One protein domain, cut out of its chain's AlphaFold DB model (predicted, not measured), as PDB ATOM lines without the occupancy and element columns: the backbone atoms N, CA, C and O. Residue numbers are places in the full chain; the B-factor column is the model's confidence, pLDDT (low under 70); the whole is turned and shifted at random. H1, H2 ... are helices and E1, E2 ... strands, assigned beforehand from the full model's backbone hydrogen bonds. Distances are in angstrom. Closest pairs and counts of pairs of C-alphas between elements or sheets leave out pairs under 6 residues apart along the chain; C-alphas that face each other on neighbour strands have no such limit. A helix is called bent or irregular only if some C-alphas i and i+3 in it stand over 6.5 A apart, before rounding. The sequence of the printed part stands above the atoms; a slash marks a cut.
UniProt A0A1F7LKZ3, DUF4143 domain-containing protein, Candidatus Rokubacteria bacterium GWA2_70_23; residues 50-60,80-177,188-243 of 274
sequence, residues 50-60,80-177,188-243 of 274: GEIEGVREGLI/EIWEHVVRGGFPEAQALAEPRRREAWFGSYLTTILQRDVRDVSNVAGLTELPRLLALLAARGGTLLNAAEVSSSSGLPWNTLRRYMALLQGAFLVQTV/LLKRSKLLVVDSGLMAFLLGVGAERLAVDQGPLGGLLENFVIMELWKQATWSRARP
ATOM      1  N   GLY A  50     -26.353  -9.109 255.397       93.62
ATOM      2  CA  GLY A  50     -26.131  -8.683 256.774       93.62
ATOM      3  C   GLY A  50     -27.390  -8.779 257.630       93.62
ATOM      4  O   GLY A  50     -27.329  -9.322 258.728       93.62
ATOM      5  N   GLU A  51     -28.555  -8.349 257.138       95.50
ATOM      6  CA  GLU A  51     -29.818  -8.517 257.875       95.50
ATOM      7  C   GLU A  51     -30.158  -9.991 258.140       95.50
ATOM      8  O   GLU A  51     -30.614 -10.321 259.234       95.50
ATOM      9  N   ILE A  52     -29.902 -10.879 257.172       95.19
ATOM     10  CA  ILE A  52     -30.101 -12.330 257.320       95.19
ATOM     11  C   ILE A  52     -29.135 -12.916 258.363       95.19
ATOM     12  O   ILE A  52     -29.525 -13.770 259.159       95.19
ATOM     13  N   GLU A  53     -27.889 -12.448 258.380       92.44
ATOM     14  CA  GLU A  53     -26.823 -12.919 259.273       92.44
ATOM     15  C   GLU A  53     -26.795 -12.197 260.633       92.44
ATOM     16  O   GLU A  53     -26.016 -12.557 261.516       92.44
ATOM     17  N   GLY A  54     -27.636 -11.178 260.833       92.94
ATOM     18  CA  GLY A  54     -27.639 -10.348 262.042       92.94
ATOM     19  C   GLY A  54     -26.438  -9.397 262.151       92.94
ATOM     20  O   GLY A  54     -26.089  -8.959 263.249       92.94
ATOM     21  N   VAL A  55     -25.799  -9.068 261.027       92.25
ATOM     22  CA  VAL A  55     -24.644  -8.171 260.923       92.25
ATOM     23  C   VAL A  55     -25.060  -6.860 260.263       92.25
ATOM     24  O   VAL A  55     -25.702  -6.838 259.221       92.25
ATOM     25  N   ARG A  56     -24.645  -5.727 260.832       88.88
ATOM     26  CA  ARG A  56     -24.852  -4.425 260.189       88.88
ATOM     27  C   ARG A  56     -23.769  -4.171 259.146       88.88
ATOM     28  O   ARG A  56     -22.618  -3.940 259.519       88.88
ATOM     29  N   GLU A  57     -24.128  -4.119 257.865       91.94
ATOM     30  CA  GLU A  57     -23.148  -3.780 256.835       91.94
ATOM     31  C   GLU A  57     -22.876  -2.272 256.752       91.94
ATOM     32  O   GLU A  57     -23.759  -1.426 256.931       91.94
ATOM     33  N   GLY A  58     -21.625  -1.939 256.433       90.94
ATOM     34  CA  GLY A  58     -21.149  -0.566 256.264       90.94
ATOM     35  C   GLY A  58     -20.181  -0.401 255.095       90.94
ATOM     36  O   GLY A  58     -19.392   0.544 255.106       90.94
ATOM     37  N   LEU A  59     -20.202  -1.308 254.106       91.94
ATOM     38  CA  LEU A  59     -19.231  -1.302 253.007       91.94
ATOM     39  C   LEU A  59     -19.311  -0.001 252.202       91.94
ATOM     40  O   LEU A  59     -18.274   0.577 251.894       91.94
ATOM     41  N   ILE A  60     -20.515   0.510 251.924       94.38
ATOM     42  CA  ILE A  60     -20.675   1.789 251.214       94.38
ATOM     43  C   ILE A  60     -19.968   2.932 251.958       94.38
ATOM     44  O   ILE A  60     -19.170   3.649 251.361       94.38
ATOM     45  N   GLU A  80     -20.494 -21.656 248.198       85.25
ATOM     46  CA  GLU A  80     -21.522 -21.240 249.151       85.25
ATOM     47  C   GLU A  80     -22.271 -19.969 248.737       85.25
ATOM     48  O   GLU A  80     -23.452 -19.836 249.045       85.25
ATOM     49  N   ILE A  81     -21.649 -19.058 247.980       88.94
ATOM     50  CA  ILE A  81     -22.331 -17.839 247.513       88.94
ATOM     51  C   ILE A  81     -23.545 -18.140 246.665       88.94
ATOM     52  O   ILE A  81     -24.519 -17.394 246.697       88.94
ATOM     53  N   TRP A  82     -23.504 -19.243 245.923       91.62
ATOM     54  CA  TRP A  82     -24.601 -19.608 245.056       91.62
ATOM     55  C   TRP A  82     -25.840 -19.968 245.862       91.62
ATOM     56  O   TRP A  82     -26.934 -19.652 245.412       91.62
ATOM     57  N   GLU A  83     -25.683 -20.497 247.078       92.25
ATOM     58  CA  GLU A  83     -26.803 -20.687 248.001       92.25
ATOM     59  C   GLU A  83     -27.420 -19.349 248.413       92.25
ATOM     60  O   GLU A  83     -28.638 -19.191 248.348       92.25
ATOM     61  N   HIS A  84     -26.602 -18.351 248.755       93.25
ATOM     62  CA  HIS A  84     -27.091 -17.006 249.075       93.25
ATOM     63  C   HIS A  84     -27.807 -16.364 247.875       93.25
ATOM     64  O   HIS A  84     -28.918 -15.847 248.005       93.25
ATOM     65  N   VAL A  85     -27.211 -16.475 246.685       94.69
ATOM     66  CA  VAL A  85     -27.745 -15.932 245.432       94.69
ATOM     67  C   VAL A  85     -29.103 -16.549 245.093       94.69
ATOM     68  O   VAL A  85     -30.046 -15.797 244.850       94.69
ATOM     69  N   VAL A  86     -29.240 -17.883 245.097       94.94
ATOM     70  CA  VAL A  86     -30.514 -18.543 244.738       94.94
ATOM     71  C   VAL A  86     -31.567 -18.453 245.839       94.94
ATOM     72  O   VAL A  86     -32.759 -18.601 245.571       94.94
ATOM     73  N   ARG A  87     -31.156 -18.218 247.089       95.50
ATOM     74  CA  ARG A  87     -32.083 -18.017 248.207       95.50
ATOM     75  C   ARG A  87     -32.715 -16.626 248.191       95.50
ATOM     76  O   ARG A  87     -33.874 -16.506 248.582       95.50
ATOM     77  N   GLY A  88     -32.004 -15.614 247.686       96.19
ATOM     78  CA  GLY A  88     -32.502 -14.241 247.577       96.19
ATOM     79  C   GLY A  88     -32.535 -13.519 248.922       96.19
ATOM     80  O   GLY A  88     -31.750 -13.819 249.812       96.19
ATOM     81  N   GLY A  89     -33.438 -12.560 249.088       97.12
ATOM     82  CA  GLY A  89     -33.600 -11.749 250.296       97.12
ATOM     83  C   GLY A  89     -35.041 -11.643 250.794       97.12
ATOM     84  O   GLY A  89     -35.265 -11.089 251.867       97.12
ATOM     85  N   PHE A  90     -36.044 -12.145 250.065       96.50
ATOM     86  CA  PHE A  90     -37.430 -12.058 250.541       96.50
ATOM     87  C   PHE A  90     -37.611 -12.792 251.884       96.50
ATOM     88  O   PHE A  90     -37.290 -13.982 251.956       96.50
ATOM     89  N   PRO A  91     -38.147 -12.136 252.936       94.88
ATOM     90  CA  PRO A  91     -38.246 -12.723 254.275       94.88
ATOM     91  C   PRO A  91     -38.962 -14.081 254.314       94.88
ATOM     92  O   PRO A  91     -38.492 -15.029 254.943       94.88
ATOM     93  N   GLU A  92     -40.080 -14.212 253.603       94.62
ATOM     94  CA  GLU A  92     -40.872 -15.441 253.569       94.62
ATOM     95  C   GLU A  92     -40.156 -16.558 252.801       94.62
ATOM     96  O   GLU A  92     -40.214 -17.716 253.212       94.62
ATOM     97  N   ALA A  93     -39.437 -16.225 251.724       95.06
ATOM     98  CA  ALA A  93     -38.597 -17.177 250.994       95.06
ATOM     99  C   ALA A  93     -37.403 -17.648 251.841       95.06
ATOM    100  O   ALA A  93     -37.025 -18.823 251.797       95.06
ATOM    101  N   GLN A  94     -36.834 -16.738 252.636       95.06
ATOM    102  CA  GLN A  94     -35.733 -17.002 253.556       95.06
ATOM    103  C   GLN A  94     -36.131 -17.960 254.682       95.06
ATOM    104  O   GLN A  94     -35.338 -18.827 255.049       95.06
ATOM    105  N   ALA A  95     -37.365 -17.873 255.181       94.50
ATOM    106  CA  ALA A  95     -37.885 -18.781 256.202       94.50
ATOM    107  C   ALA A  95     -38.087 -20.230 255.701       94.50
ATOM    108  O   ALA A  95     -38.225 -21.153 256.507       94.50
ATOM    109  N   LEU A  96     -38.097 -20.459 254.382       94.50
ATOM    110  CA  LEU A  96     -38.287 -21.781 253.781       94.50
ATOM    111  C   LEU A  96     -36.944 -22.499 253.590       94.50
ATOM    112  O   LEU A  96     -36.139 -22.138 252.727       94.50
ATOM    113  N   ALA A  97     -36.724 -23.558 254.374       90.62
ATOM    114  CA  ALA A  97     -35.514 -24.375 254.293       90.62
ATOM    115  C   ALA A  97     -35.436 -25.203 252.997       90.62
ATOM    116  O   ALA A  97     -34.371 -25.303 252.395       90.62
ATOM    117  N   GLU A  98     -36.557 -25.776 252.546       93.19
ATOM    118  CA  GLU A  98     -36.590 -26.649 251.369       93.19
ATOM    119  C   GLU A  98     -36.626 -25.838 250.054       93.19
ATOM    120  O   GLU A  98     -37.566 -25.057 249.854       93.19
ATOM    121  N   PRO A  99     -35.683 -26.053 249.111       91.38
ATOM    122  CA  PRO A  99     -35.643 -25.328 247.836       91.38
ATOM    123  C   PRO A  99     -36.948 -25.410 247.033       91.38
ATOM    124  O   PRO A  99     -37.461 -24.388 246.584       91.38
ATOM    125  N   ARG A 100     -37.570 -26.594 246.950       92.75
ATOM    126  CA  ARG A 100     -38.843 -26.796 246.228       92.75
ATOM    127  C   ARG A 100     -39.989 -25.955 246.788       92.75
ATOM    128  O   ARG A 100     -40.825 -25.445 246.045       92.75
ATOM    129  N   ARG A 101     -40.043 -25.793 248.113       95.81
ATOM    130  CA  ARG A 101     -41.042 -24.938 248.771       95.81
ATOM    131  C   ARG A 101     -40.804 -23.470 248.439       95.81
ATOM    132  O   ARG A 101     -41.772 -22.736 248.251       95.81
ATOM    133  N   ARG A 102     -39.539 -23.058 248.339       95.62
ATOM    134  CA  ARG A 102     -39.147 -21.701 247.941       95.62
ATOM    135  C   ARG A 102     -39.519 -21.404 246.488       95.62
ATOM    136  O   ARG A 102     -40.091 -20.355 246.218       95.62
ATOM    137  N   GLU A 103     -39.288 -22.340 245.573       94.38
ATOM    138  CA  GLU A 103     -39.725 -22.236 244.171       94.38
ATOM    139  C   GLU A 103     -41.249 -22.090 244.060       94.38
ATOM    140  O   GLU A 103     -41.750 -21.181 243.395       94.38
ATOM    141  N   ALA A 104     -42.004 -22.936 244.770       96.19
ATOM    142  CA  ALA A 104     -43.462 -22.837 244.812       96.19
ATOM    143  C   ALA A 104     -43.930 -21.483 245.379       96.19
ATOM    144  O   ALA A 104     -44.900 -20.895 244.885       96.19
ATOM    145  N   TRP A 105     -43.228 -20.964 246.392       97.12
ATOM    146  CA  TRP A 105     -43.484 -19.639 246.949       97.12
ATOM    147  C   TRP A 105     -43.239 -18.532 245.920       97.12
ATOM    148  O   TRP A 105     -44.133 -17.713 245.722       97.12
ATOM    149  N   PHE A 106     -42.112 -18.537 245.198       96.50
ATOM    150  CA  PHE A 106     -41.833 -17.546 244.150       96.50
ATOM    151  C   PHE A 106     -42.900 -17.551 243.051       96.50
ATOM    152  O   PHE A 106     -43.374 -16.486 242.647       96.50
ATOM    153  N   GLY A 107     -43.342 -18.732 242.605       95.25
ATOM    154  CA  GLY A 107     -44.434 -18.852 241.634       95.25
ATOM    155  C   GLY A 107     -45.750 -18.246 242.140       95.25
ATOM    156  O   GLY A 107     -46.438 -17.522 241.413       95.25
ATOM    157  N   SER A 108     -46.076 -18.488 243.410       94.31
ATOM    158  CA  SER A 108     -47.286 -17.968 244.061       94.31
ATOM    159  C   SER A 108     -47.209 -16.451 244.286       94.31
ATOM    160  O   SER A 108     -48.181 -15.729 244.043       94.31
ATOM    161  N   TYR A 109     -46.034 -15.957 244.684       93.38
ATOM    162  CA  TYR A 109     -45.721 -14.540 244.841       93.38
ATOM    163  C   TYR A 109     -45.877 -13.789 243.514       93.38
ATOM    164  O   TYR A 109     -46.637 -12.823 243.448       93.38
ATOM    165  N   LEU A 110     -45.250 -14.278 242.436       92.06
ATOM    166  CA  LEU A 110     -45.360 -13.675 241.104       92.06
ATOM    167  C   LEU A 110     -46.792 -13.669 240.577       92.06
ATOM    168  O   LEU A 110     -47.238 -12.679 240.000       92.06
ATOM    169  N   THR A 111     -47.528 -14.759 240.791       88.62
ATOM    170  CA  THR A 111     -48.942 -14.828 240.413       88.62
ATOM    171  C   THR A 111     -49.729 -13.732 241.123       88.62
ATOM    172  O   THR A 111     -50.450 -12.977 240.477       88.62
ATOM    173  N   THR A 112     -49.530 -13.582 242.432       86.38
ATOM    174  CA  THR A 112     -50.251 -12.597 243.244       86.38
ATOM    175  C   THR A 112     -49.891 -11.163 242.854       86.38
ATOM    176  O   THR A 112     -50.791 -10.378 242.570       86.38
ATOM    177  N   ILE A 113     -48.602 -10.821 242.774       86.69
ATOM    178  CA  ILE A 113     -48.154  -9.449 242.478       86.69
ATOM    179  C   ILE A 113     -48.562  -9.009 241.061       86.69
ATOM    180  O   ILE A 113     -49.026  -7.885 240.861       86.69
ATOM    181  N   LEU A 114     -48.461  -9.901 240.067       84.62
ATOM    182  CA  LEU A 114     -48.798  -9.576 238.678       84.62
ATOM    183  C   LEU A 114     -50.313  -9.530 238.442       84.62
ATOM    184  O   LEU A 114     -50.775  -8.733 237.625       84.62
ATOM    185  N   GLN A 115     -51.095 -10.368 239.131       75.50
ATOM    186  CA  GLN A 115     -52.553 -10.390 238.968       75.50
ATOM    187  C   GLN A 115     -53.267  -9.317 239.785       75.50
ATOM    188  O   GLN A 115     -54.275  -8.792 239.310       75.50
ATOM    189  N   ARG A 116     -52.782  -9.026 240.996       70.31
ATOM    190  CA  ARG A 116     -53.404  -8.087 241.932       70.31
ATOM    191  C   ARG A 116     -52.814  -6.696 241.761       70.31
ATOM    192  O   ARG A 116     -53.466  -5.820 241.212       70.31
ATOM    193  N   ASP A 117     -51.555  -6.516 242.138       68.31
ATOM    194  CA  ASP A 117     -50.998  -5.176 242.310       68.31
ATOM    195  C   ASP A 117     -50.794  -4.462 240.971       68.31
ATOM    196  O   ASP A 117     -51.172  -3.302 240.807       68.31
ATOM    197  N   VAL A 118     -50.273  -5.169 239.965       69.19
ATOM    198  CA  VAL A 118     -50.068  -4.568 238.641       69.19
ATOM    199  C   VAL A 118     -51.399  -4.268 237.940       69.19
ATOM    200  O   VAL A 118     -51.507  -3.272 237.218       69.19
ATOM    201  N   ARG A 119     -52.437  -5.081 238.162       68.31
ATOM    202  CA  ARG A 119     -53.773  -4.852 237.591       68.31
ATOM    203  C   ARG A 119     -54.525  -3.735 238.307       68.31
ATOM    204  O   ARG A 119     -55.190  -2.947 237.646       68.31
ATOM    205  N   ASP A 120     -54.381  -3.629 239.621       63.75
ATOM    206  CA  ASP A 120     -55.012  -2.575 240.417       63.75
ATOM    207  C   ASP A 120     -54.408  -1.195 240.108       63.75
ATOM    208  O   ASP A 120     -55.113  -0.184 240.107       63.75
ATOM    209  N   VAL A 121     -53.111  -1.150 239.781       61.56
ATOM    210  CA  VAL A 121     -52.404   0.077 239.382       61.56
ATOM    211  C   VAL A 121     -52.631   0.426 237.907       61.56
ATOM    212  O   VAL A 121     -52.575   1.598 237.528       61.56
ATOM    213  N   SER A 122     -52.911  -0.559 237.049       62.25
ATOM    214  CA  SER A 122     -53.029  -0.345 235.608       62.25
ATOM    215  C   SER A 122     -54.399  -0.760 235.078       62.25
ATOM    216  O   SER A 122     -54.740  -1.935 235.021       62.25
ATOM    217  N   ASN A 123     -55.182   0.205 234.583       61.88
ATOM    218  CA  ASN A 123     -56.430  -0.059 233.847       61.88
ATOM    219  C   ASN A 123     -56.149  -0.629 232.435       61.88
ATOM    220  O   ASN A 123     -56.680  -0.171 231.425       61.88
ATOM    221  N   VAL A 124     -55.194  -1.549 232.346       60.75
ATOM    222  CA  VAL A 124     -54.525  -1.988 231.130       60.75
ATOM    223  C   VAL A 124     -55.015  -3.381 230.749       60.75
ATOM    224  O   VAL A 124     -54.909  -4.334 231.517       60.75
ATOM    225  N   ALA A 125     -55.505  -3.512 229.517       55.34
ATOM    226  CA  ALA A 125     -55.765  -4.808 228.900       55.34
ATOM    227  C   ALA A 125     -54.444  -5.519 228.534       55.34
ATOM    228  O   ALA A 125     -53.483  -4.866 228.125       55.34
ATOM    229  N   GLY A 126     -54.412  -6.855 228.629       62.00
ATOM    230  CA  GLY A 126     -53.310  -7.673 228.094       62.00
ATOM    231  C   GLY A 126     -52.162  -8.003 229.057       62.00
ATOM    232  O   GLY A 126     -51.044  -8.247 228.607       62.00
ATOM    233  N   LEU A 127     -52.405  -8.038 230.373       70.00
ATOM    234  CA  LEU A 127     -51.390  -8.395 231.386       70.00
ATOM    235  C   LEU A 127     -50.881  -9.850 231.292       70.00
ATOM    236  O   LEU A 127     -49.958 -10.218 232.013       70.00
ATOM    237  N   THR A 128     -51.435 -10.670 230.393       77.69
ATOM    238  CA  THR A 128     -51.003 -12.056 230.135       77.69
ATOM    239  C   THR A 128     -49.541 -12.158 229.705       77.69
ATOM    240  O   THR A 128     -48.899 -13.163 229.991       77.69
ATOM    241  N   GLU A 129     -48.991 -11.113 229.080       85.19
ATOM    242  CA  GLU A 129     -47.603 -11.110 228.603       85.19
ATOM    243  C   GLU A 129     -46.583 -10.719 229.685       85.19
ATOM    244  O   GLU A 129     -45.380 -10.888 229.484       85.19
ATOM    245  N   LEU A 130     -47.025 -10.198 230.840       88.25
ATOM    246  CA  LEU A 130     -46.118  -9.732 231.896       88.25
ATOM    247  C   LEU A 130     -45.227 -10.833 232.483       88.25
ATOM    248  O   LEU A 130     -44.029 -10.578 232.597       88.25
ATOM    249  N   PRO A 131     -45.729 -12.041 232.817       89.69
ATOM    250  CA  PRO A 131     -44.869 -13.118 233.306       89.69
ATOM    251  C   PRO A 131     -43.763 -13.475 232.307       89.69
ATOM    252  O   PRO A 131     -42.599 -13.613 232.680       89.69
ATOM    253  N   ARG A 132     -44.108 -13.554 231.013       91.00
ATOM    254  CA  ARG A 132     -43.146 -13.847 229.944       91.00
ATOM    255  C   ARG A 132     -42.127 -12.723 229.780       91.00
ATOM    256  O   ARG A 132     -40.937 -12.995 229.636       91.00
ATOM    257  N   LEU A 133     -42.575 -11.469 229.816       93.62
ATOM    258  CA  LEU A 133     -41.681 -10.317 229.778       93.62
ATOM    259  C   LEU A 133     -40.729 -10.320 230.980       93.62
ATOM    260  O   LEU A 133     -39.535 -10.118 230.794       93.62
ATOM    261  N   LEU A 134     -41.224 -10.593 232.189       95.06
ATOM    262  CA  LEU A 134     -40.399 -10.648 233.393       95.06
ATOM    263  C   LEU A 134     -39.324 -11.742 233.299       95.06
ATOM    264  O   LEU A 134     -38.172 -11.473 233.621       95.06
ATOM    265  N   ALA A 135     -39.654 -12.929 232.780       94.38
ATOM    266  CA  ALA A 135     -38.664 -13.980 232.528       94.38
ATOM    267  C   ALA A 135     -37.602 -13.551 231.490       94.38
ATOM    268  O   ALA A 135     -36.407 -13.764 231.693       94.38
ATOM    269  N   LEU A 136     -38.010 -12.878 230.404       94.69
ATOM    270  CA  LEU A 136     -37.082 -12.325 229.404       94.69
ATOM    271  C   LEU A 136     -36.155 -11.245 229.983       94.69
ATOM    272  O   LEU A 136     -35.006 -11.127 229.550       94.69
ATOM    273  N   LEU A 137     -36.660 -10.448 230.924       95.56
ATOM    274  CA  LEU A 137     -35.899  -9.434 231.648       95.56
ATOM    275  C   LEU A 137     -34.937 -10.073 232.653       95.56
ATOM    276  O   LEU A 137     -33.783  -9.664 232.711       95.56
ATOM    277  N   ALA A 138     -35.363 -11.115 233.371       95.31
ATOM    278  CA  ALA A 138     -34.501 -11.868 234.279       95.31
ATOM    279  C   ALA A 138     -33.313 -12.503 233.545       95.31
ATOM    280  O   ALA A 138     -32.187 -12.387 234.012       95.31
ATOM    281  N   ALA A 139     -33.513 -13.042 232.339       93.38
ATOM    282  CA  ALA A 139     -32.424 -13.518 231.468       93.38
ATOM    283  C   ALA A 139     -31.409 -12.437 231.064       93.38
ATOM    284  O   ALA A 139     -30.346 -12.753 230.538       93.38
ATOM    285  N   ARG A 140     -31.730 -11.161 231.294       92.50
ATOM    286  CA  ARG A 140     -30.896  -9.997 230.977       92.50
ATOM    287  C   ARG A 140     -30.518  -9.197 232.227       92.50
ATOM    288  O   ARG A 140     -29.979  -8.097 232.090       92.50
ATOM    289  N   GLY A 141     -30.788  -9.716 233.428       93.44
ATOM    290  CA  GLY A 141     -30.373  -9.089 234.683       93.44
ATOM    291  C   GLY A 141     -28.852  -8.926 234.741       93.44
ATOM    292  O   GLY A 141     -28.111  -9.804 234.304       93.44
ATOM    293  N   GLY A 142     -28.391  -7.764 235.201       91.00
ATOM    294  CA  GLY A 142     -26.978  -7.379 235.185       91.00
ATOM    295  C   GLY A 142     -26.467  -6.880 233.826       91.00
ATOM    296  O   GLY A 142     -25.318  -6.474 233.717       91.00
ATOM    297  N   THR A 143     -27.291  -6.846 232.772       91.31
ATOM    298  CA  THR A 143     -26.854  -6.416 231.427       91.31
ATOM    299  C   THR A 143     -27.486  -5.093 230.989       91.31
ATOM    300  O   THR A 143     -28.464  -4.615 231.569       91.31
ATOM    301  N   LEU A 144     -26.929  -4.470 229.944       91.69
ATOM    302  CA  LEU A 144     -27.503  -3.263 229.348       91.69
ATOM    303  C   LEU A 144     -28.835  -3.568 228.655       91.69
ATOM    304  O   LEU A 144     -28.899  -4.366 227.723       91.69
ATOM    305  N   LEU A 145     -29.887  -2.853 229.051       90.88
ATOM    306  CA  LEU A 145     -31.223  -2.997 228.493       90.88
ATOM    307  C   LEU A 145     -31.247  -2.559 227.023       90.88
ATOM    308  O   LEU A 145     -31.197  -1.371 226.690       90.88
ATOM    309  N   ASN A 146     -31.382  -3.535 226.130       90.12
ATOM    310  CA  ASN A 146     -31.655  -3.314 224.719       90.12
ATOM    311  C   ASN A 146     -33.157  -3.443 224.456       90.12
ATOM    312  O   ASN A 146     -33.676  -4.517 224.162       90.12
ATOM    313  N   ALA A 147     -33.876  -2.331 224.566       88.31
ATOM    314  CA  ALA A 147     -35.329  -2.363 224.492       88.31
ATOM    315  C   ALA A 147     -35.872  -2.748 223.092       88.31
ATOM    316  O   ALA A 147     -36.978  -3.276 223.004       88.31
ATOM    317  N   ALA A 148     -35.090  -2.589 222.015       88.94
ATOM    318  CA  ALA A 148     -35.443  -3.113 220.688       88.94
ATOM    319  C   ALA A 148     -35.391  -4.651 220.645       88.94
ATOM    320  O   ALA A 148     -36.308  -5.295 220.140       88.94
ATOM    321  N   GLU A 149     -34.358  -5.247 221.239       90.19
ATOM    322  CA  GLU A 149     -34.224  -6.702 221.358       90.19
ATOM    323  C   GLU A 149     -35.293  -7.301 222.281       90.19
ATOM    324  O   GLU A 149     -35.878  -8.336 221.961       90.19
ATOM    325  N   VAL A 150     -35.605  -6.626 223.395       91.38
ATOM    326  CA  VAL A 150     -36.692  -7.041 224.294       91.38
ATOM    327  C   VAL A 150     -38.042  -6.956 223.583       91.38
ATOM    328  O   VAL A 150     -38.840  -7.884 223.687       91.38
ATOM    329  N   SER A 151     -38.298  -5.888 222.821       90.81
ATOM    330  CA  SER A 151     -39.518  -5.741 222.016       90.81
ATOM    331  C   SER A 151     -39.639  -6.860 220.978       90.81
ATOM    332  O   SER A 151     -40.673  -7.519 220.920       90.81
ATOM    333  N   SER A 152     -38.561  -7.158 220.246       90.12
ATOM    334  CA  SER A 152     -38.521  -8.263 219.282       90.12
ATOM    335  C   SER A 152     -38.751  -9.629 219.942       90.12
ATOM    336  O   SER A 152     -39.575 -10.403 219.466       90.12
ATOM    337  N   SER A 153     -38.101  -9.903 221.078       90.94
ATOM    338  CA  SER A 153     -38.209 -11.190 221.788       90.94
ATOM    339  C   SER A 153     -39.572 -11.401 222.456       90.94
ATOM    340  O   SER A 153     -40.043 -12.532 222.577       90.94
ATOM    341  N   SER A 154     -40.197 -10.319 222.926       90.25
ATOM    342  CA  SER A 154     -41.508 -10.359 223.587       90.25
ATOM    343  C   SER A 154     -42.681 -10.232 222.615       90.25
ATOM    344  O   SER A 154     -43.806 -10.540 222.993       90.25
ATOM    345  N   GLY A 155     -42.448  -9.763 221.384       90.06
ATOM    346  CA  GLY A 155     -43.507  -9.408 220.435       90.06
ATOM    347  C   GLY A 155     -44.311  -8.166 220.841       90.06
ATOM    348  O   GLY A 155     -45.334  -7.865 220.227       90.06
ATOM    349  N   LEU A 156     -43.880  -7.435 221.877       90.06
ATOM    350  CA  LEU A 156     -44.604  -6.280 222.399       90.06
ATOM    351  C   LEU A 156     -44.225  -5.001 221.642       90.06
ATOM    352  O   LEU A 156     -43.036  -4.673 221.563       90.06
ATOM    353  N   PRO A 157     -45.206  -4.201 221.179       89.56
ATOM    354  CA  PRO A 157     -44.940  -2.867 220.654       89.56
ATOM    355  C   PRO A 157     -44.242  -1.976 221.690       89.56
ATOM    356  O   PRO A 157     -44.530  -2.065 222.888       89.56
ATOM    357  N   TRP A 158     -43.397  -1.048 221.229       86.88
ATOM    358  CA  TRP A 158     -42.595  -0.150 222.076       86.88
ATOM    359  C   TRP A 158     -43.379   0.506 223.223       86.88
ATOM    360  O   TRP A 158     -42.960   0.473 224.378       86.88
ATOM    361  N   ASN A 159     -44.549   1.076 222.922       87.31
ATOM    362  CA  ASN A 159     -45.371   1.768 223.917       87.31
ATOM    363  C   ASN A 159     -45.929   0.822 224.994       87.31
ATOM    364  O   ASN A 159     -46.099   1.238 226.140       87.31
ATOM    365  N   THR A 160     -46.200  -0.438 224.642       88.31
ATOM    366  CA  THR A 160     -46.628  -1.467 225.598       88.31
ATOM    367  C   THR A 160     -45.455  -1.933 226.441       88.31
ATOM    368  O   THR A 160     -45.582  -1.959 227.662       88.31
ATOM    369  N   LEU A 161     -44.296  -2.183 225.825       89.69
ATOM    370  CA  LEU A 161     -43.078  -2.525 226.554       89.69
ATOM    371  C   LEU A 161     -42.718  -1.440 227.575       89.69
ATOM    372  O   LEU A 161     -42.529  -1.745 228.746       89.69
ATOM    373  N   ARG A 162     -42.698  -0.162 227.172       88.81
ATOM    374  CA  ARG A 162     -42.386   0.961 228.071       88.81
ATOM    375  C   ARG A 162     -43.350   1.041 229.256       88.81
ATOM    376  O   ARG A 162     -42.918   1.273 230.381       88.81
ATOM    377  N   ARG A 163     -44.646   0.834 229.011       87.56
ATOM    378  CA  ARG A 163     -45.661   0.770 230.072       87.56
ATOM    379  C   ARG A 163     -45.420  -0.408 231.012       87.56
ATOM    380  O   ARG A 163     -45.468  -0.220 232.218       87.56
ATOM    381  N   TYR A 164     -45.146  -1.596 230.483       90.38
ATOM    382  CA  TYR A 164     -44.927  -2.790 231.302       90.38
ATOM    383  C   TYR A 164     -43.644  -2.693 232.119       90.38
ATOM    384  O   TYR A 164     -43.653  -3.045 233.290       90.38
ATOM    385  N   MET A 165     -42.579  -2.126 231.550       90.88
ATOM    386  CA  MET A 165     -41.363  -1.803 232.295       90.88
ATOM    387  C   MET A 165     -41.663  -0.890 233.486       90.88
ATOM    388  O   MET A 165     -41.231  -1.192 234.592       90.88
ATOM    389  N   ALA A 166     -42.450   0.175 233.290       89.06
ATOM    390  CA  ALA A 166     -42.832   1.072 234.380       89.06
ATOM    391  C   ALA A 166     -43.666   0.362 235.463       89.06
ATOM    392  O   ALA A 166     -43.470   0.614 236.647       89.06
ATOM    393  N   LEU A 167     -44.557  -0.558 235.075       88.88
ATOM    394  CA  LEU A 167     -45.339  -1.355 236.025       88.88
ATOM    395  C   LEU A 167     -44.466  -2.323 236.829       88.88
ATOM    396  O   LEU A 167     -44.611  -2.402 238.042       88.88
ATOM    397  N   LEU A 168     -43.536  -3.023 236.176       92.25
ATOM    398  CA  LEU A 168     -42.608  -3.934 236.852       92.25
ATOM    399  C   LEU A 168     -41.637  -3.182 237.781       92.25
ATOM    400  O   LEU A 168     -41.283  -3.706 238.835       92.25
ATOM    401  N   GLN A 169     -41.236  -1.959 237.418       92.06
ATOM    402  CA  GLN A 169     -40.459  -1.074 238.294       92.06
ATOM    403  C   GLN A 169     -41.277  -0.602 239.499       92.06
ATOM    404  O   GLN A 169     -40.797  -0.658 240.628       92.06
ATOM    405  N   GLY A 170     -42.525  -0.193 239.264       89.19
ATOM    406  CA  GLY A 170     -43.468   0.215 240.303       89.19
ATOM    407  C   GLY A 170     -43.853  -0.899 241.275       89.19
ATOM    408  O   GLY A 170     -44.096  -0.634 242.446       89.19
ATOM    409  N   ALA A 171     -43.871  -2.146 240.804       90.19
ATOM    410  CA  ALA A 171     -44.089  -3.338 241.619       90.19
ATOM    411  C   ALA A 171     -42.799  -3.864 242.280       90.19
ATOM    412  O   ALA A 171     -42.794  -4.970 242.811       90.19
ATOM    413  N   PHE A 172     -41.691  -3.115 242.197       92.75
ATOM    414  CA  PHE A 172     -40.385  -3.499 242.741       92.75
ATOM    415  C   PHE A 172     -39.913  -4.897 242.297       92.75
ATOM    416  O   PHE A 172     -39.262  -5.612 243.053       92.75
ATOM    417  N   LEU A 173     -40.211  -5.296 241.055       95.25
ATOM    418  CA  LEU A 173     -39.715  -6.551 240.473       95.25
ATOM    419  C   LEU A 173     -38.402  -6.341 239.717       95.25
ATOM    420  O   LEU A 173     -37.523  -7.202 239.733       95.25
ATOM    421  N   VAL A 174     -38.250  -5.179 239.078       96.50
ATOM    422  CA  VAL A 174     -37.031  -4.789 238.357       96.50
ATOM    423  C   VAL A 174     -36.647  -3.349 238.671       96.50
ATOM    424  O   VAL A 174     -37.496  -2.527 238.993       96.50
ATOM    425  N   GLN A 175     -35.367  -3.022 238.535       95.94
ATOM    426  CA  GLN A 175     -34.833  -1.664 238.613       95.94
ATOM    427  C   GLN A 175     -33.843  -1.418 237.475       95.94
ATOM    428  O   GLN A 175     -33.455  -2.336 236.754       95.94
ATOM    429  N   THR A 176     -33.451  -0.161 237.272       95.19
ATOM    430  CA  THR A 176     -32.447   0.184 236.259       95.19
ATOM    431  C   THR A 176     -31.382   1.112 236.812       95.19
ATOM    432  O   THR A 176     -31.702   2.120 237.436       95.19
ATOM    433  N   VAL A 177     -30.126   0.818 236.494       94.38
ATOM    434  CA  VAL A 177     -28.964   1.661 236.780       94.38
ATOM    435  C   VAL A 177     -28.641   2.473 235.518       94.38
ATOM    436  O   VAL A 177     -28.378   1.876 234.472       94.38
ATOM    437  N   LEU A 188     -29.032  10.857 229.615       49.94
ATOM    438  CA  LEU A 188     -30.345  10.511 229.042       49.94
ATOM    439  C   LEU A 188     -30.301   9.650 227.765       49.94
ATOM    440  O   LEU A 188     -31.307   9.033 227.426       49.94
ATOM    441  N   LEU A 189     -29.173   9.600 227.046       55.88
ATOM    442  CA  LEU A 189     -29.084   8.923 225.738       55.88
ATOM    443  C   LEU A 189     -28.478   7.515 225.802       55.88
ATOM    444  O   LEU A 189     -28.518   6.775 224.819       55.88
ATOM    445  N   LYS A 190     -27.884   7.138 226.937       69.69
ATOM    446  CA  LYS A 190     -27.202   5.851 227.094       69.69
ATOM    447  C   LYS A 190     -28.142   4.801 227.683       69.69
ATOM    448  O   LYS A 190     -28.997   5.103 228.508       69.69
ATOM    449  N   ARG A 191     -27.955   3.546 227.265       83.81
ATOM    450  CA  ARG A 191     -28.733   2.402 227.761       83.81
ATOM    451  C   ARG A 191     -28.493   2.212 229.259       83.81
ATOM    452  O   ARG A 191     -27.345   2.241 229.702       83.81
ATOM    453  N   SER A 192     -29.557   1.983 230.017       90.94
ATOM    454  CA  SER A 192     -29.467   1.618 231.434       90.94
ATOM    455  C   SER A 192     -29.159   0.130 231.594       90.94
ATOM    456  O   SER A 192     -29.581  -0.679 230.771       90.94
ATOM    457  N   LYS A 193     -28.454  -0.236 232.662       93.62
ATOM    458  CA  LYS A 193     -28.280  -1.623 233.101       93.62
ATOM    459  C   LYS A 193     -29.536  -2.070 233.854       93.62
ATOM    460  O   LYS A 193     -30.062  -1.312 234.666       93.62
ATOM    461  N   LEU A 194     -30.056  -3.247 233.528       95.75
ATOM    462  CA  LEU A 194     -31.263  -3.816 234.125       95.75
ATOM    463  C   LEU A 194     -30.898  -4.646 235.356       95.75
ATOM    464  O   LEU A 194     -29.966  -5.442 235.297       95.75
ATOM    465  N   LEU A 195     -31.671  -4.506 236.428       97.50
ATOM    466  CA  LEU A 195     -31.568  -5.326 237.629       97.50
ATOM    467  C   LEU A 195     -32.916  -5.973 237.948       97.50
ATOM    468  O   LEU A 195     -33.957  -5.334 237.815       97.50
ATOM    469  N   VAL A 196     -32.898  -7.218 238.406       97.69
ATOM    470  CA  VAL A 196     -34.010  -7.853 239.118       97.69
ATOM    471  C   VAL A 196     -33.808  -7.591 240.605       97.69
ATOM    472  O   VAL A 196     -32.698  -7.733 241.114       97.69
ATOM    473  N   VAL A 197     -34.866  -7.186 241.306       97.38
ATOM    474  CA  VAL A 197     -34.752  -6.715 242.698       97.38
ATOM    475  C   VAL A 197     -34.265  -7.802 243.659       97.38
ATOM    476  O   VAL A 197     -33.553  -7.502 244.613       97.38
ATOM    477  N   ASP A 198     -34.607  -9.058 243.389       97.81
ATOM    478  CA  ASP A 198     -34.224 -10.200 244.210       97.81
ATOM    479  C   ASP A 198     -33.506 -11.260 243.362       97.81
ATOM    480  O   ASP A 198     -34.005 -11.681 242.315       97.81
ATOM    481  N   SER A 199     -32.321 -11.689 243.802       97.06
ATOM    482  CA  SER A 199     -31.513 -12.676 243.076       97.06
ATOM    483  C   SER A 199     -32.116 -14.080 243.117       97.06
ATOM    484  O   SER A 199     -31.976 -14.818 242.145       97.06
ATOM    485  N   GLY A 200     -32.829 -14.438 244.189       97.06
ATOM    486  CA  GLY A 200     -33.518 -15.722 244.296       97.06
ATOM    487  C   GLY A 200     -34.703 -15.786 243.338       97.06
ATOM    488  O   GLY A 200     -34.879 -16.773 242.625       97.06
ATOM    489  N   LEU A 201     -35.447 -14.684 243.220       97.44
ATOM    490  CA  LEU A 201     -36.488 -14.530 242.208       97.44
ATOM    491  C   LEU A 201     -35.917 -14.611 240.785       97.44
ATOM    492  O   LEU A 201     -36.497 -15.271 239.923       97.44
ATOM    493  N   MET A 202     -34.781 -13.954 240.531       97.50
ATOM    494  CA  MET A 202     -34.092 -14.042 239.242       97.50
ATOM    495  C   MET A 202     -33.664 -15.485 238.948       97.50
ATOM    496  O   MET A 202     -33.960 -15.987 237.868       97.50
ATOM    497  N   ALA A 203     -33.045 -16.181 239.903       96.19
ATOM    498  CA  ALA A 203     -32.640 -17.579 239.762       96.19
ATOM    499  C   ALA A 203     -33.836 -18.507 239.482       96.19
ATOM    500  O   ALA A 203     -33.772 -19.340 238.576       96.19
ATOM    501  N   PHE A 204     -34.954 -18.303 240.186       96.69
ATOM    502  CA  PHE A 204     -36.211 -19.007 239.943       96.69
ATOM    503  C   PHE A 204     -36.719 -18.800 238.507       96.69
ATOM    504  O   PHE A 204     -37.029 -19.769 237.818       96.69
ATOM    505  N   LEU A 205     -36.745 -17.555 238.019       95.94
ATOM    506  CA  LEU A 205     -37.173 -17.228 236.651       95.94
ATOM    507  C   LEU A 205     -36.257 -17.825 235.572       95.94
ATOM    508  O   LEU A 205     -36.714 -18.094 234.461       95.94
ATOM    509  N   LEU A 206     -34.979 -18.030 235.891       94.25
ATOM    510  CA  LEU A 206     -34.000 -18.676 235.015       94.25
ATOM    511  C   LEU A 206     -34.038 -20.209 235.096       94.25
ATOM    512  O   LEU A 206     -33.427 -20.872 234.257       94.25
ATOM    513  N   GLY A 207     -34.727 -20.780 236.091       93.69
ATOM    514  CA  GLY A 207     -34.733 -22.219 236.350       93.69
ATOM    515  C   GLY A 207     -33.349 -22.751 236.734       93.69
ATOM    516  O   GLY A 207     -32.932 -23.802 236.241       93.69
ATOM    517  N   VAL A 208     -32.601 -22.002 237.554       92.31
ATOM    518  CA  VAL A 208     -31.239 -22.370 237.976       92.31
ATOM    519  C   VAL A 208     -31.131 -22.483 239.494       92.31
ATOM    520  O   VAL A 208     -31.641 -21.643 240.230       92.31
ATOM    521  N   GLY A 209     -30.446 -23.532 239.950       91.69
ATOM    522  CA  GLY A 209     -30.109 -23.763 241.354       91.69
ATOM    523  C   GLY A 209     -28.612 -23.593 241.624       91.69
ATOM    524  O   GLY A 209     -27.814 -23.475 240.689       91.69
ATOM    525  N   ALA A 210     -28.233 -23.619 242.903       90.94
ATOM    526  CA  ALA A 210     -26.857 -23.389 243.344       90.94
ATOM    527  C   ALA A 210     -25.865 -24.409 242.760       90.94
ATOM    528  O   ALA A 210     -24.794 -24.024 242.298       90.94
ATOM    529  N   GLU A 211     -26.253 -25.686 242.678       89.44
ATOM    530  CA  GLU A 211     -25.418 -26.750 242.098       89.44
ATOM    531  C   GLU A 211     -25.017 -26.454 240.647       89.44
ATOM    532  O   GLU A 211     -23.856 -26.605 240.273       89.44
ATOM    533  N   ARG A 212     -25.960 -25.976 239.823       87.69
ATOM    534  CA  ARG A 212     -25.685 -25.627 238.422       87.69
ATOM    535  C   ARG A 212     -24.725 -24.444 238.324       87.69
ATOM    536  O   ARG A 212     -23.816 -24.470 237.499       87.69
ATOM    537  N   LEU A 213     -24.924 -23.430 239.165       87.38
ATOM    538  CA  LEU A 213     -24.091 -22.226 239.205       87.38
ATOM    539  C   LEU A 213     -22.666 -22.516 239.690       87.38
ATOM    540  O   LEU A 213     -21.723 -21.880 239.231       87.38
ATOM    541  N   ALA A 214     -22.490 -23.508 240.563       86.25
ATOM    542  CA  ALA A 214     -21.171 -23.936 241.014       86.25
ATOM    543  C   ALA A 214     -20.334 -24.593 239.896       86.25
ATOM    544  O   ALA A 214     -19.106 -24.560 239.962       86.25
ATOM    545  N   VAL A 215     -20.984 -25.171 238.877       84.75
ATOM    546  CA  VAL A 215     -20.331 -25.886 237.765       84.75
ATOM    547  C   VAL A 215     -20.149 -24.999 236.532       84.75
ATOM    548  O   VAL A 215     -19.079 -25.015 235.927       84.75
ATOM    549  N   ASP A 216     -21.174 -24.233 236.148       78.94
ATOM    550  CA  ASP A 216     -21.151 -23.380 234.954       78.94
ATOM    551  C   ASP A 216     -21.727 -21.990 235.244       78.94
ATOM    552  O   ASP A 216     -22.941 -21.772 235.317       78.94
ATOM    553  N   GLN A 217     -20.815 -21.032 235.372       74.44
ATOM    554  CA  GLN A 217     -21.125 -19.630 235.628       74.44
ATOM    555  C   GLN A 217     -21.298 -18.820 234.336       74.44
ATOM    556  O   GLN A 217     -21.794 -17.694 234.386       74.44
ATOM    557  N   GLY A 218     -20.899 -19.362 233.178       72.25
ATOM    558  CA  GLY A 218     -20.733 -18.615 231.928       72.25
ATOM    559  C   GLY A 218     -21.968 -17.800 231.525       72.25
ATOM    560  O   GLY A 218     -21.913 -16.568 231.516       72.25
ATOM    561  N   PRO A 219     -23.114 -18.441 231.241       63.12
ATOM    562  CA  PRO A 219     -24.339 -17.737 230.857       63.12
ATOM    563  C   PRO A 219     -25.035 -17.017 232.025       63.12
ATOM    564  O   PRO A 219     -26.011 -16.303 231.802       63.12
ATOM    565  N   LEU A 220     -24.561 -17.196 233.264       76.06
ATOM    566  CA  LEU A 220     -25.226 -16.748 234.493       76.06
ATOM    567  C   LEU A 220     -24.419 -15.692 235.263       76.06
ATOM    568  O   LEU A 220     -24.844 -15.261 236.331       76.06
ATOM    569  N   GLY A 221     -23.311 -15.197 234.704       79.94
ATOM    570  CA  GLY A 221     -22.486 -14.156 235.327       79.94
ATOM    571  C   GLY A 221     -23.247 -12.870 235.678       79.94
ATOM    572  O   GLY A 221     -22.922 -12.205 236.660       79.94
ATOM    573  N   GLY A 222     -24.307 -12.549 234.927       90.12
ATOM    574  CA  GLY A 222     -25.197 -11.424 235.233       90.12
ATOM    575  C   GLY A 222     -25.988 -11.595 236.536       90.12
ATOM    576  O   GLY A 222     -26.336 -10.599 237.160       90.12
ATOM    577  N   LEU A 223     -26.226 -12.830 236.995       93.88
ATOM    578  CA  LEU A 223     -26.930 -13.112 238.251       93.88
ATOM    579  C   LEU A 223     -26.097 -12.710 239.474       93.88
ATOM    580  O   LEU A 223     -26.623 -12.066 240.380       93.88
ATOM    581  N   LEU A 224     -24.802 -13.048 239.486       93.25
ATOM    582  CA  LEU A 224     -23.894 -12.651 240.566       93.25
ATOM    583  C   LEU A 224     -23.716 -11.133 240.601       93.25
ATOM    584  O   LEU A 224     -23.791 -10.521 241.661       93.25
ATOM    585  N   GLU A 225     -23.526 -10.517 239.435       94.25
ATOM    586  CA  GLU A 225     -23.424  -9.064 239.343       94.25
ATOM    587  C   GLU A 225     -24.704  -8.378 239.836       94.25
ATOM    588  O   GLU A 225     -24.641  -7.461 240.653       94.25
ATOM    589  N   ASN A 226     -25.873  -8.867 239.413       96.38
ATOM    590  CA  ASN A 226     -27.161  -8.386 239.896       96.38
ATOM    591  C   ASN A 226     -27.263  -8.492 241.422       96.38
ATOM    592  O   ASN A 226     -27.665  -7.531 242.075       96.38
ATOM    593  N   PHE A 227     -26.901  -9.648 241.985       96.38
ATOM    594  CA  PHE A 227     -26.889  -9.877 243.427       96.38
ATOM    595  C   PHE A 227     -26.005  -8.853 244.147       96.38
ATOM    596  O   PHE A 227     -26.496  -8.133 245.014       96.38
ATOM    597  N   VAL A 228     -24.742  -8.709 243.738       95.69
ATOM    598  CA  VAL A 228     -23.795  -7.775 244.366       95.69
ATOM    599  C   VAL A 228     -24.280  -6.329 244.266       95.69
ATOM    600  O   VAL A 228     -24.240  -5.596 245.255       95.69
ATOM    601  N   ILE A 229     -24.776  -5.905 243.100       97.06
ATOM    602  CA  ILE A 229     -25.294  -4.544 242.932       97.06
ATOM    603  C   ILE A 229     -26.509  -4.315 243.838       97.06
ATOM    604  O   ILE A 229     -26.595  -3.256 244.458       97.06
ATOM    605  N   MET A 230     -27.420  -5.286 243.961       97.75
ATOM    606  CA  MET A 230     -28.576  -5.167 244.853       97.75
ATOM    607  C   MET A 230     -28.183  -5.188 246.339       97.75
ATOM    608  O   MET A 230     -28.782  -4.445 247.112       97.75
ATOM    609  N   GLU A 231     -27.160  -5.942 246.759       97.25
ATOM    610  CA  GLU A 231     -26.610  -5.851 248.126       97.25
ATOM    611  C   GLU A 231     -26.076  -4.441 248.424       97.25
ATOM    612  O   GLU A 231     -26.410  -3.835 249.444       97.25
ATOM    613  N   LEU A 232     -25.318  -3.856 247.492       97.25
ATOM    614  CA  LEU A 232     -24.825  -2.482 247.619       97.25
ATOM    615  C   LEU A 232     -25.966  -1.456 247.604       97.25
ATOM    616  O   LEU A 232     -25.926  -0.477 248.353       97.25
ATOM    617  N   TRP A 233     -26.993  -1.682 246.781       96.94
ATOM    618  CA  TRP A 233     -28.177  -0.826 246.697       96.94
ATOM    619  C   TRP A 233     -28.928  -0.778 248.023       96.94
ATOM    620  O   TRP A 233     -29.299   0.303 248.482       96.94
ATOM    621  N   LYS A 234     -29.102  -1.936 248.671       96.50
ATOM    622  CA  LYS A 234     -29.684  -2.031 250.013       96.50
ATOM    623  C   LYS A 234     -28.868  -1.203 250.995       96.50
ATOM    624  O   LYS A 234     -29.405  -0.258 251.575       96.50
ATOM    625  N   GLN A 235     -27.556  -1.431 251.054       96.06
ATOM    626  CA  GLN A 235     -26.651  -0.680 251.931       96.06
ATOM    627  C   GLN A 235     -26.687   0.835 251.729       96.06
ATOM    628  O   GLN A 235     -26.585   1.603 252.690       96.06
ATOM    629  N   ALA A 236     -26.876   1.296 250.495       95.19
ATOM    630  CA  ALA A 236     -26.971   2.718 250.197       95.19
ATOM    631  C   ALA A 236     -28.174   3.407 250.863       95.19
ATOM    632  O   ALA A 236     -28.120   4.617 251.096       95.19
ATOM    633  N   THR A 237     -29.231   2.663 251.212       93.31
ATOM    634  CA  THR A 237     -30.427   3.222 251.862       93.31
ATOM    635  C   THR A 237     -30.185   3.645 253.315       93.31
ATOM    636  O   THR A 237     -30.777   4.629 253.764       93.31
ATOM    637  N   TRP A 238     -29.267   2.982 254.031       93.62
ATOM    638  CA  TRP A 238     -28.878   3.343 255.405       93.62
ATOM    639  C   TRP A 238     -27.477   3.949 255.530       93.62
ATOM    640  O   TRP A 238     -27.119   4.450 256.600       93.62
ATOM    641  N   SER A 239     -26.690   3.935 254.454       94.69
ATOM    642  CA  SER A 239     -25.394   4.610 254.377       94.69
ATOM    643  C   SER A 239     -25.524   6.120 254.602       94.69
ATOM    644  O   SER A 239     -26.489   6.772 254.188       94.69
ATOM    645  N   ARG A 240     -24.497   6.712 255.220       93.06
ATOM    646  CA  ARG A 240     -24.353   8.169 255.337       93.06
ATOM    647  C   ARG A 240     -23.960   8.815 254.008       93.06
ATOM    648  O   ARG A 240     -24.370   9.946 253.752       93.06
ATOM    649  N   ALA A 241     -23.184   8.118 253.177       92.81
ATOM    650  CA  ALA A 241     -22.731   8.621 251.882       92.81
ATOM    651  C   ALA A 241     -23.883   8.807 250.875       92.81
ATOM    652  O   ALA A 241     -23.839   9.749 250.084       92.81
ATOM    653  N   ARG A 242     -24.913   7.944 250.933       92.62
ATOM    654  CA  ARG A 242     -26.087   7.939 250.031       92.62
ATOM    655  C   ARG A 242     -25.706   8.165 248.554       92.62
ATOM    656  O   ARG A 242     -26.185   9.133 247.949       92.62
ATOM    657  N   PRO A 243     -24.804   7.341 247.987       95.38
ATOM    658  CA  PRO A 243     -24.308   7.561 246.637       95.38
ATOM    659  C   PRO A 243     -25.394   7.308 245.587       95.38
ATOM    660  O   PRO A 243     -26.269   6.460 245.761       95.38
TER     661      PRO A 243
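Overview. This is residues 50 to 60, 80 to 177 and 188 to 243 of the 274 residues of the protein "DUF4143 domain-containing protein" of Candidatus Rokubacteria bacterium GWA2_70_23 (UniProt A0A1F7LKZ3). The short strand E2 and the short helix H8 lie near the middle of a rounded, mostly helical body, with H5, H6 and H7 grouped on one side and the long H10 with H2 and H9 on the other. The long H4 crosses H5, the small H3 meets H4, and H1 lies far out, touching no helix. The printed part has 165 residues, with ten named helices and two strands in the order H1 to H7, E1, E2, H8 to H10; E1 and E2 form an antiparallel sheet. The class is mostly helix; the whole is compact, with a radius of gyration of the C-alphas of 16.1 A and spans of 44 by 38 by 34 A.

Along the chain. Find E1 at residues 174 to 177, beginning at C-alpha 174 (-37.031, -4.789, 238.357), and E2 at 193 to 196. Look also for H5, residues 127 to 138, H6, residues 147 to 154, H7, residues 158 to 170, and H8, residues 199 to 206. H4, 99 to 121, runs 31.6 A from C-alpha 99 at (-35.643, -25.328, 247.836). H10, 218 to 238, runs 33.2 A to C-alpha 238 at (-28.878, 3.343, 255.405). The rest are H1, 50 to 53, H2, 80 to 87, H3, 91 to 94, and H9, 210 to 215. H10 is irregular, C-alphas 219 and 222 being 7.7 A apart; H5 is only just so, C-alphas 128 and 131 being 7.0 A apart.

Arrangement. Start at the antiparallel pair E1 and E2: N 175 and O 195 are 2.8 A apart, within hydrogen-bond range. The closest C-alphas of E2 and H10, Leu 195 and Asn 226, are 5.8 A apart. H8 touches H10 at Ser 199 and Phe 227, 5.4 A, at a shallow tilt of 29 degrees, opposite ways. H8 also touches H2, about perpendicular at 74 degrees, closest at Val 86 and Gly 200, 4.1 A. H2 touches H9 at Trp 82 and Ala 210, 4.7 A. H5 touches H4 at Leu 114 and Leu 130, 7.3 A, and H6 at Leu 133 and Ser 154, 6.2 A. H6 touches H7 at Ser 151 and Trp 158, 6.4 A. H3 and H4 only just touch, with 3 pairs of C-alphas within 8 A, closest at Ala 93 and Arg 102, 5.5 A. H4 and H10 are apart. Every O i to N i+4 pair is within range in H2, H6, H7 and H8, against 17 of 19 in H4, 6 of 8 in H5, 1 of 2 in H9 and 12 of 17 in H10; H1 and H3 are too short.

Size, cuts and confidence. The farthest C-alphas, Gly 54 and Pro 157, are 45.5 A apart. Residues 61 to 79 and 178 to 187 are not printed; the C-alpha gaps are 23.1 A and 11.8 A. No link printed whole is long. Look for pLDDT under 70 at 117 to 126, 188 to 190 and 219.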